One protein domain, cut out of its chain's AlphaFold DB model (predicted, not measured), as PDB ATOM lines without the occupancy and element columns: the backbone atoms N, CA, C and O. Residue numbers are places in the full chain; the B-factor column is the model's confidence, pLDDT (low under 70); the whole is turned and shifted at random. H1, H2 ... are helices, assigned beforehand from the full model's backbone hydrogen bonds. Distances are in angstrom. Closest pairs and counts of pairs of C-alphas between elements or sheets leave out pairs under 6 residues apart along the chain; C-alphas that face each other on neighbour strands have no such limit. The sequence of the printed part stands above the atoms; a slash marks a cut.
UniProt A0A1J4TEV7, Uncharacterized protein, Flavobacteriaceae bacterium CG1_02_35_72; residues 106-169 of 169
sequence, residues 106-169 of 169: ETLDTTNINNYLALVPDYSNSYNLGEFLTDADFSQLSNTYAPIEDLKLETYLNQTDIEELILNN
ATOM      1  N   GLU A 106      30.793 -58.156 -36.778       74.81
ATOM      2  CA  GLU A 106      31.945 -58.797 -37.430       74.81
ATOM      3  C   GLU A 106      32.526 -57.989 -38.604       74.81
ATOM      4  O   GLU A 106      33.684 -58.177 -38.965       74.81
ATOM      5  N   THR A 107      31.753 -57.069 -39.195       74.81
ATOM      6  CA  THR A 107      32.205 -56.208 -40.305       74.81
ATOM      7  C   THR A 107      32.773 -54.870 -39.817       74.81
ATOM      8  O   THR A 107      33.118 -54.009 -40.627       74.81
ATOM      9  N   LEU A 108      32.837 -54.652 -38.499       80.25
ATOM     10  CA  LEU A 108      33.437 -53.454 -37.917       80.25
ATOM     11  C   LEU A 108      34.958 -53.602 -37.891       80.25
ATOM     12  O   LEU A 108      35.510 -54.326 -37.070       80.25
ATOM     13  N   ASP A 109      35.640 -52.875 -38.772       80.50
ATOM     14  CA  ASP A 109      37.088 -52.709 -38.670       80.50
ATOM     15  C   ASP A 109      37.436 -51.702 -37.558       80.50
ATOM     16  O   ASP A 109      36.728 -50.717 -37.319       80.50
ATOM     17  N   THR A 110      38.582 -51.924 -36.924       77.81
ATOM     18  CA  THR A 110      39.271 -51.008 -36.012       77.81
ATOM     19  C   THR A 110      39.351 -49.582 -36.559       77.81
ATOM     20  O   THR A 110      39.164 -48.629 -35.808       77.81
ATOM     21  N   THR A 111      39.529 -49.403 -37.873       80.00
ATOM     22  CA  THR A 111      39.497 -48.081 -38.520       80.00
ATOM     23  C   THR A 111      38.145 -47.385 -38.365       80.00
ATOM     24  O   THR A 111      38.103 -46.191 -38.077       80.00
ATOM     25  N   ASN A 112      37.031 -48.107 -38.499       83.38
ATOM     26  CA  ASN A 112      35.694 -47.528 -38.359       83.38
ATOM     27  C   ASN A 112      35.396 -47.156 -36.904       83.38
ATOM     28  O   ASN A 112      34.815 -46.103 -36.649       83.38
ATOM     29  N   ILE A 113      35.842 -47.988 -35.961       85.00
ATOM     30  CA  ILE A 113      35.734 -47.721 -34.522       85.00
ATOM     31  C   ILE A 113      36.545 -46.472 -34.160       85.00
ATOM     32  O   ILE A 113      36.015 -45.561 -33.532       85.00
ATOM     33  N   ASN A 114      37.792 -46.380 -34.622       79.12
ATOM     34  CA  ASN A 114      38.654 -45.224 -34.373       79.12
ATOM     35  C   ASN A 114      38.090 -43.943 -34.993       79.12
ATOM     36  O   ASN A 114      38.124 -42.895 -34.360       79.12
ATOM     37  N   ASN A 115      37.522 -44.020 -36.198       83.75
ATOM     38  CA  ASN A 115      36.877 -42.874 -36.840       83.75
ATOM     39  C   ASN A 115      35.629 -42.413 -36.078       83.75
ATOM     40  O   ASN A 115      35.401 -41.213 -35.958       83.75
ATOM     41  N   TYR A 116      34.827 -43.346 -35.558       84.38
ATOM     42  CA  TYR A 116      33.685 -43.020 -34.706       84.38
ATOM     43  C   TYR A 116      34.136 -42.364 -33.396       84.38
ATOM     44  O   TYR A 116      33.619 -41.310 -33.031       84.38
ATOM     45  N   LEU A 117      35.140 -42.938 -32.726       82.25
ATOM     46  CA  LEU A 117      35.705 -42.385 -31.495       82.25
ATOM     47  C   LEU A 117      36.340 -41.009 -31.729       82.25
ATOM     48  O   LEU A 117      36.168 -40.127 -30.902       82.25
ATOM     49  N   ALA A 118      36.962 -40.772 -32.885       80.31
ATOM     50  CA  ALA A 118      37.535 -39.473 -33.239       80.31
ATOM     51  C   ALA A 118      36.506 -38.335 -33.361       80.31
ATOM     52  O   ALA A 118      36.878 -37.164 -33.310       80.31
ATOM     53  N   LEU A 119      35.220 -38.663 -33.525       80.94
ATOM     54  CA  LEU A 119      34.121 -37.695 -33.521       80.94
ATOM     55  C   LEU A 119      33.587 -37.415 -32.110       80.94
ATOM     56  O   LEU A 119      32.841 -36.452 -31.930       80.94
ATOM     57  N   VAL A 120      33.948 -38.244 -31.127       78.31
ATOM     58  CA  VAL A 120      33.596 -38.042 -29.724       78.31
ATOM     59  C   VAL A 120      34.560 -37.002 -29.137       78.31
ATOM     60  O   VAL A 120      35.776 -37.216 -29.158       78.31
ATOM     61  N   PRO A 121      34.055 -35.866 -28.623       69.50
ATOM     62  CA  PRO A 121      34.887 -34.885 -27.936       69.50
ATOM     63  C   PRO A 121      35.665 -35.549 -26.793       69.50
ATOM     64  O   PRO A 121      35.087 -36.298 -26.009       69.50
ATOM     65  N   ASP A 122      36.969 -35.289 -26.724       69.06
ATOM     66  CA  ASP A 122      37.880 -35.794 -25.688       69.06
ATOM     67  C   ASP A 122      38.028 -37.329 -25.592       69.06
ATOM     68  O   ASP A 122      38.409 -37.843 -24.542       69.06
ATOM     69  N   TYR A 123      37.819 -38.079 -26.686       67.69
ATOM     70  CA  TYR A 123      38.028 -39.543 -26.713       67.69
ATOM     71  C   TYR A 123      39.458 -39.991 -26.364       67.69
ATOM     72  O   TYR A 123      39.671 -41.140 -25.985       67.69
ATOM     73  N   SER A 124      40.451 -39.107 -26.512       67.12
ATOM     74  CA  SER A 124      41.838 -39.381 -26.125       67.12
ATOM     75  C   SER A 124      42.042 -39.389 -24.610       67.12
ATOM     76  O   SER A 124      43.099 -39.811 -24.151       67.12
ATOM     77  N   ASN A 125      41.062 -38.912 -23.834       71.56
ATOM     78  CA  ASN A 125      41.099 -38.938 -22.382       71.56
ATOM     79  C   ASN A 125      40.397 -40.201 -21.859       71.56
ATOM     80  O   ASN A 125      39.169 -40.310 -21.866       71.56
ATOM     81  N   SER A 126      41.188 -41.153 -21.364       68.25
ATOM     82  CA  SER A 126      40.696 -42.411 -20.792       68.25
ATOM     83  C   SER A 126      39.771 -42.223 -19.587       68.25
ATOM     84  O   SER A 126      38.947 -43.096 -19.324       68.25
ATOM     85  N   TYR A 127      39.864 -41.097 -18.874       67.25
ATOM     86  CA  TYR A 127      38.983 -40.785 -17.747       67.25
ATOM     87  C   TYR A 127      37.532 -40.577 -18.201       67.25
ATOM     88  O   TYR A 127      36.610 -41.147 -17.622       67.25
ATOM     89  N   ASN A 128      37.339 -39.846 -19.301       68.31
ATOM     90  CA  ASN A 128      36.016 -39.597 -19.874       68.31
ATOM     91  C   ASN A 128      35.392 -40.880 -20.440       68.31
ATOM     92  O   ASN A 128      34.186 -41.075 -20.353       68.31
ATOM     93  N   LEU A 129      36.207 -41.790 -20.986       71.81
ATOM     94  CA  LEU A 129      35.729 -43.103 -21.435       71.81
ATOM     95  C   LEU A 129      35.247 -43.972 -20.264       71.81
ATOM     96  O   LEU A 129      34.280 -44.716 -20.415       71.81
ATOM     97  N   GLY A 130      35.894 -43.852 -19.102       73.69
ATOM     98  CA  GLY A 130      35.505 -44.544 -17.875       73.69
ATOM     99  C   GLY A 130      34.165 -44.080 -17.301       73.69
ATOM    100  O   GLY A 130      33.463 -44.891 -16.709       73.69
ATOM    101  N   GLU A 131      33.768 -42.823 -17.526       75.25
ATOM    102  CA  GLU A 131      32.470 -42.285 -17.080       75.25
ATOM    103  C   GLU A 131      31.276 -42.966 -17.772       75.25
ATOM    104  O   GLU A 131      30.190 -43.068 -17.203       75.25
ATOM    105  N   PHE A 132      31.475 -43.482 -18.988       74.44
ATOM    106  CA  PHE A 132      30.441 -44.206 -19.729       74.44
ATOM    107  C   PHE A 132      30.318 -45.682 -19.333       74.44
ATOM    108  O   PHE A 132      29.367 -46.338 -19.760       74.44
ATOM    109  N   LEU A 133      31.259 -46.213 -18.545       81.62
ATOM    110  CA  LEU A 133      31.204 -47.586 -18.050       81.62
ATOM    111  C   LEU A 133      30.296 -47.664 -16.822       81.62
ATOM    112  O   LEU A 133      30.419 -46.887 -15.879       81.62
ATOM    113  N   THR A 134      29.393 -48.637 -16.814       84.38
ATOM    114  CA  THR A 134      28.500 -48.891 -15.680       84.38
ATOM    115  C   THR A 134      29.103 -49.909 -14.711       84.38
ATOM    116  O   THR A 134      29.964 -50.707 -15.078       84.38
ATOM    117  N   ASP A 135      28.599 -49.962 -13.473       83.62
ATOM    118  CA  ASP A 135      29.011 -50.973 -12.480       83.62
ATOM    119  C   ASP A 135      28.857 -52.416 -13.002       83.62
ATOM    120  O   ASP A 135      29.629 -53.315 -12.653       83.62
ATOM    121  N   ALA A 136      27.870 -52.644 -13.874       84.38
ATOM    122  CA  ALA A 136      27.661 -53.930 -14.528       84.38
ATOM    123  C   ALA A 136      28.791 -54.267 -15.516       84.38
ATOM    124  O   ALA A 136      29.210 -55.424 -15.585       84.38
ATOM    125  N   ASP A 137      29.315 -53.270 -16.232       83.62
ATOM    126  CA  ASP A 137      30.440 -53.434 -17.158       83.62
ATOM    127  C   ASP A 137      31.733 -53.740 -16.392       83.62
ATOM    128  O   ASP A 137      32.467 -54.664 -16.749       83.62
ATOM    129  N   PHE A 138      31.969 -53.056 -15.267       80.56
ATOM    130  CA  PHE A 138      33.093 -53.353 -14.370       80.56
ATOM    131  C   PHE A 138      33.024 -54.768 -13.793       80.56
ATOM    132  O   PHE A 138      34.035 -55.473 -13.748       80.56
ATOM    133  N   SER A 139      31.832 -55.218 -13.394       80.06
ATOM    134  CA  SER A 139      31.635 -56.585 -12.910       80.06
ATOM    135  C   SER A 139      31.960 -57.618 -13.994       80.06
ATOM    136  O   SER A 139      32.629 -58.612 -13.720       80.06
ATOM    137  N   GLN A 140      31.565 -57.372 -15.246       81.19
ATOM    138  CA  GLN A 140      31.886 -58.260 -16.368       81.19
ATOM    139  C   GLN A 140      33.384 -58.298 -16.689       81.19
ATOM    140  O   GLN A 140      33.927 -59.382 -16.911       81.19
ATOM    141  N   LEU A 141      34.072 -57.153 -16.656       76.12
ATOM    142  CA  LEU A 141      35.527 -57.094 -16.817       76.12
ATOM    143  C   LEU A 141      36.236 -57.882 -15.709       76.12
ATOM    144  O   LEU A 141      37.088 -58.719 -16.003       76.12
ATOM    145  N   SER A 142      35.824 -57.700 -14.453       71.56
ATOM    146  CA  SER A 142      36.387 -58.432 -13.312       71.56
ATOM    147  C   SER A 142      36.151 -59.943 -13.377       71.56
ATOM    148  O   SER A 142      36.923 -60.695 -12.794       71.56
ATOM    149  N   ASN A 143      35.092 -60.393 -14.051       71.81
ATOM    150  CA  ASN A 143      34.798 -61.817 -14.230       71.81
ATOM    151  C   ASN A 143      35.533 -62.426 -15.438       71.81
ATOM    152  O   ASN A 143      35.735 -63.637 -15.489       71.81
ATOM    153  N   THR A 144      35.905 -61.598 -16.420       74.94
ATOM    154  CA  THR A 144      36.564 -62.027 -17.665       74.94
ATOM    155  C   THR A 144      38.079 -62.141 -17.500       74.94
ATOM    156  O   THR A 144      38.702 -63.027 -18.086       74.94
ATOM    157  N   TYR A 145      38.682 -61.273 -16.688       67.56
ATOM    158  CA  TYR A 145      40.114 -61.293 -16.402       67.56
ATOM    159  C   TYR A 145      40.387 -61.945 -15.047       67.56
ATOM    160  O   TYR A 145      39.656 -61.735 -14.083       67.56
ATOM    161  N   ALA A 146      41.447 -62.753 -14.967       69.62
ATOM    162  CA  ALA A 146      41.860 -63.346 -13.701       69.62
ATOM    163  C   ALA A 146      42.217 -62.235 -12.693       69.62
ATOM    164  O   ALA A 146      42.855 -61.255 -13.094       69.62
ATOM    165  N   PRO A 147      41.845 -62.381 -11.406       68.56
ATOM    166  CA  PRO A 147      42.220 -61.416 -10.382       68.56
ATOM    167  C   PRO A 147      43.738 -61.232 -10.388       68.56
ATOM    168  O   PRO A 147      44.498 -62.204 -10.438       68.56
ATOM    169  N   ILE A 148      44.173 -59.971 -10.397       76.25
ATOM    170  CA  ILE A 148      45.593 -59.628 -10.372       76.25
ATOM    171  C   ILE A 148      46.160 -60.140  -9.051       76.25
ATOM    172  O   ILE A 148      45.639 -59.837  -7.984       76.25
ATOM    173  N   GLU A 149      47.213 -60.943  -9.134       82.19
ATOM    174  CA  GLU A 149      47.882 -61.494  -7.961       82.19
ATOM    175  C   GLU A 149      48.558 -60.375  -7.153       82.19
ATOM    176  O   GLU A 149      49.324 -59.585  -7.715       82.19
ATOM    177  N   ASP A 150      48.315 -60.342  -5.839       80.94
ATOM    178  CA  ASP A 150      48.776 -59.278  -4.935       80.94
ATOM    179  C   ASP A 150      50.284 -59.006  -5.049       80.94
ATOM    180  O   ASP A 150      50.708 -57.854  -5.097       80.94
ATOM    181  N   LEU A 151      51.100 -60.056  -5.201       82.19
ATOM    182  CA  LEU A 151      52.556 -59.942  -5.351       82.19
ATOM    183  C   LEU A 151      52.964 -59.156  -6.610       82.19
ATOM    184  O   LEU A 151      53.949 -58.412  -6.609       82.19
ATOM    185  N   LYS A 152      52.213 -59.313  -7.705       82.56
ATOM    186  CA  LYS A 152      52.461 -58.584  -8.957       82.56
ATOM    187  C   LYS A 152      52.034 -57.130  -8.833       82.56
ATOM    188  O   LYS A 152      52.719 -56.260  -9.365       82.56
ATOM    189  N   LEU A 153      50.941 -56.877  -8.114       82.69
ATOM    190  CA  LEU A 153      50.457 -55.529  -7.840       82.69
ATOM    191  C   LEU A 153      51.449 -54.759  -6.959       82.69
ATOM    192  O   LEU A 153      51.822 -53.638  -7.291       82.69
ATOM    193  N   GLU A 154      51.945 -55.388  -5.895       82.12
ATOM    194  CA  GLU A 154      52.959 -54.815  -5.006       82.12
ATOM    195  C   GLU A 154      54.257 -54.507  -5.762       82.12
ATOM    196  O   GLU A 154      54.817 -53.418  -5.642       82.12
ATOM    197  N   THR A 155      54.708 -55.436  -6.609       86.00
ATOM    198  CA  THR A 155      55.903 -55.234  -7.439       86.00
ATOM    199  C   THR A 155      55.731 -54.053  -8.396       86.00
ATOM    200  O   THR A 155      56.640 -53.237  -8.522       86.00
ATOM    201  N   TYR A 156      54.568 -53.931  -9.038       82.06
ATOM    202  CA  TYR A 156      54.265 -52.828  -9.948       82.06
ATOM    203  C   TYR A 156      54.234 -51.475  -9.226       82.06
ATOM    204  O   TYR A 156      54.865 -50.523  -9.686       82.06
ATOM    205  N   LEU A 157      53.556 -51.390  -8.077       84.12
ATOM    206  CA  LEU A 157      53.458 -50.154  -7.294       84.12
ATOM    207  C   LEU A 157      54.815 -49.701  -6.749       84.12
ATOM    208  O   LEU A 157      55.089 -48.510  -6.716       84.12
ATOM    209  N   ASN A 158      55.685 -50.640  -6.379       85.50
ATOM    210  CA  ASN A 158      57.032 -50.321  -5.907       85.50
ATOM    211  C   ASN A 158      57.989 -49.902  -7.035       85.50
ATOM    212  O   ASN A 158      59.010 -49.271  -6.768       85.50
ATOM    213  N   GLN A 159      57.700 -50.286  -8.282       84.56
ATOM    214  CA  GLN A 159      58.507 -49.945  -9.458       84.56
ATOM    215  C   GLN A 159      58.023 -48.689 -10.183       84.56
ATOM    216  O   GLN A 159      58.756 -48.158 -11.017       84.56
ATOM    217  N   THR A 160      56.808 -48.230  -9.888       80.06
ATOM    218  CA  THR A 160      56.194 -47.084 -10.557       80.06
ATOM    219  C   THR A 160      56.286 -45.858  -9.660       80.06
ATOM    220  O   THR A 160      55.857 -45.902  -8.509       80.06
ATOM    221  N   ASP A 161      56.827 -44.757 -10.180       81.12
ATOM    222  CA  ASP A 161      56.842 -43.491  -9.453       81.12
ATOM    223  C   ASP A 161      55.428 -42.895  -9.423       81.12
ATOM    224  O   ASP A 161      54.839 -42.543 -10.449       81.12
ATOM    225  N   ILE A 162      54.859 -42.814  -8.222       78.38
ATOM    226  CA  ILE A 162      53.491 -42.341  -8.009       78.38
ATOM    227  C   ILE A 162      53.384 -40.843  -8.339       78.38
ATOM    228  O   ILE A 162      52.322 -40.392  -8.770       78.38
ATOM    229  N   GLU A 163      54.466 -40.070  -8.199       73.50
ATOM    230  CA  GLU A 163      54.468 -38.643  -8.539       73.50
ATOM    231  C   GLU A 163      54.370 -38.424 -10.056       73.50
ATOM    232  O   GLU A 163      53.668 -37.517 -10.509       73.50
ATOM    233  N   GLU A 164      54.979 -39.304 -10.856       73.81
ATOM    234  CA  GLU A 164      54.900 -39.266 -12.321       73.81
ATOM    235  C   GLU A 164      53.482 -39.589 -12.829       73.81
ATOM    236  O   GLU A 164      52.999 -38.956 -13.770       73.81
ATOM    237  N   LEU A 165      52.769 -40.504 -12.161       69.88
ATOM    238  CA  LEU A 165      51.379 -40.857 -12.492       69.88
ATOM    239  C   LEU A 165      50.375 -39.725 -12.231       69.88
ATOM    240  O   LEU A 165      49.330 -39.670 -12.881       69.88
ATOM    241  N   ILE A 166      50.666 -38.848 -11.268       71.00
ATOM    242  CA  ILE A 166      49.801 -37.716 -10.904       71.00
ATOM    243  C   ILE A 166      50.087 -36.498 -11.795       71.00
ATOM    244  O   ILE A 166      49.179 -35.718 -12.066       71.00
ATOM    245  N   LEU A 167      51.332 -36.326 -12.252       59.91
ATOM    246  CA  LEU A 167      51.762 -35.164 -13.041       59.91
ATOM    247  C   LEU A 167      51.570 -35.322 -14.558       59.91
ATOM    248  O   LEU A 167      51.439 -34.312 -15.245       59.91
ATOM    249  N   ASN A 168      51.547 -36.554 -15.082       49.94
ATOM    250  CA  ASN A 168      51.349 -36.840 -16.512       49.94
ATOM    251  C   ASN A 168      49.892 -37.187 -16.891       49.94
ATOM    252  O   ASN A 168      49.665 -37.736 -17.971       49.94
ATOM    253  N   ASN A 169      48.923 -36.878 -16.023       47.81
ATOM    254  CA  ASN A 169      47.483 -37.055 -16.256       47.81
ATOM    255  C   ASN A 169      46.781 -35.703 -16.423       47.81
ATOM    256  O   ASN A 169      46.936 -34.850 -15.519       47.81
TER     257      ASN A 169
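Overview. This is residues 106 to 169 of the 169 residues of an uncharacterized protein of Flavobacteriaceae bacterium CG1_02_35_72 (UniProt A0A1J4TEV7). Start at residue 106 and you will trace five short helices strung one after another on an open, winding chain, with no helix packed on another. H2, H3, H4 and H5 follow a wide horseshoe round an empty middle, and H1 lies outside it, beyond the H2 end. The printed part has 64 residues, 40 of them in the named helices H1 to H5, in that order; there is no named strand, and the class is all helix. It is only just extended, close to loose, with a radius of gyration of the C-alphas of 16.1 A and spans of 40 by 31 by 22 A.

Arrangement. Look first at H1, residues 110 to 117, and H2, residues 126 to 131: they are apart, and a short link of 8 residues joins them. Next comes H3, residues 135 to 144, apart from H2 across a tight link of 3 residues. H4, residues 150 to 159, is apart from H3, again across a tight link, of 5 residues. H5, residues 162 to 167, and H4 meet only through their link, a tight one of 2 residues. H5 is apart from H1, H2 and H3. In the five helices every backbone O i to N i+4 pair is within hydrogen-bond range.

Along the chain. Find C-alpha 110 at (39.271, -51.008, -36.012); from there H1 runs 10.4 A to C-alpha 117. H2 covers 9.0 A. H3 runs 14.4 A from C-alpha 135 at (29.011, -50.973, -12.480), and H4 14.2 A from C-alpha 150. H5 covers 8.9 A and ends at C-alpha 167, (51.762, -35.164, -13.041).

Size, cuts and confidence. The C-alphas farthest apart, those of Thr 107 and Asn 158, are 42.8 A apart. The printed part has no cut and no long link, and residue 169 is the chain's last. Residues 139 to 168 stand free. Mean pLDDT of the printed part is 76.3; look for values under 70 at residues 121 to 124, 126 to 128, 145 to 147, 165 and 167 to 169.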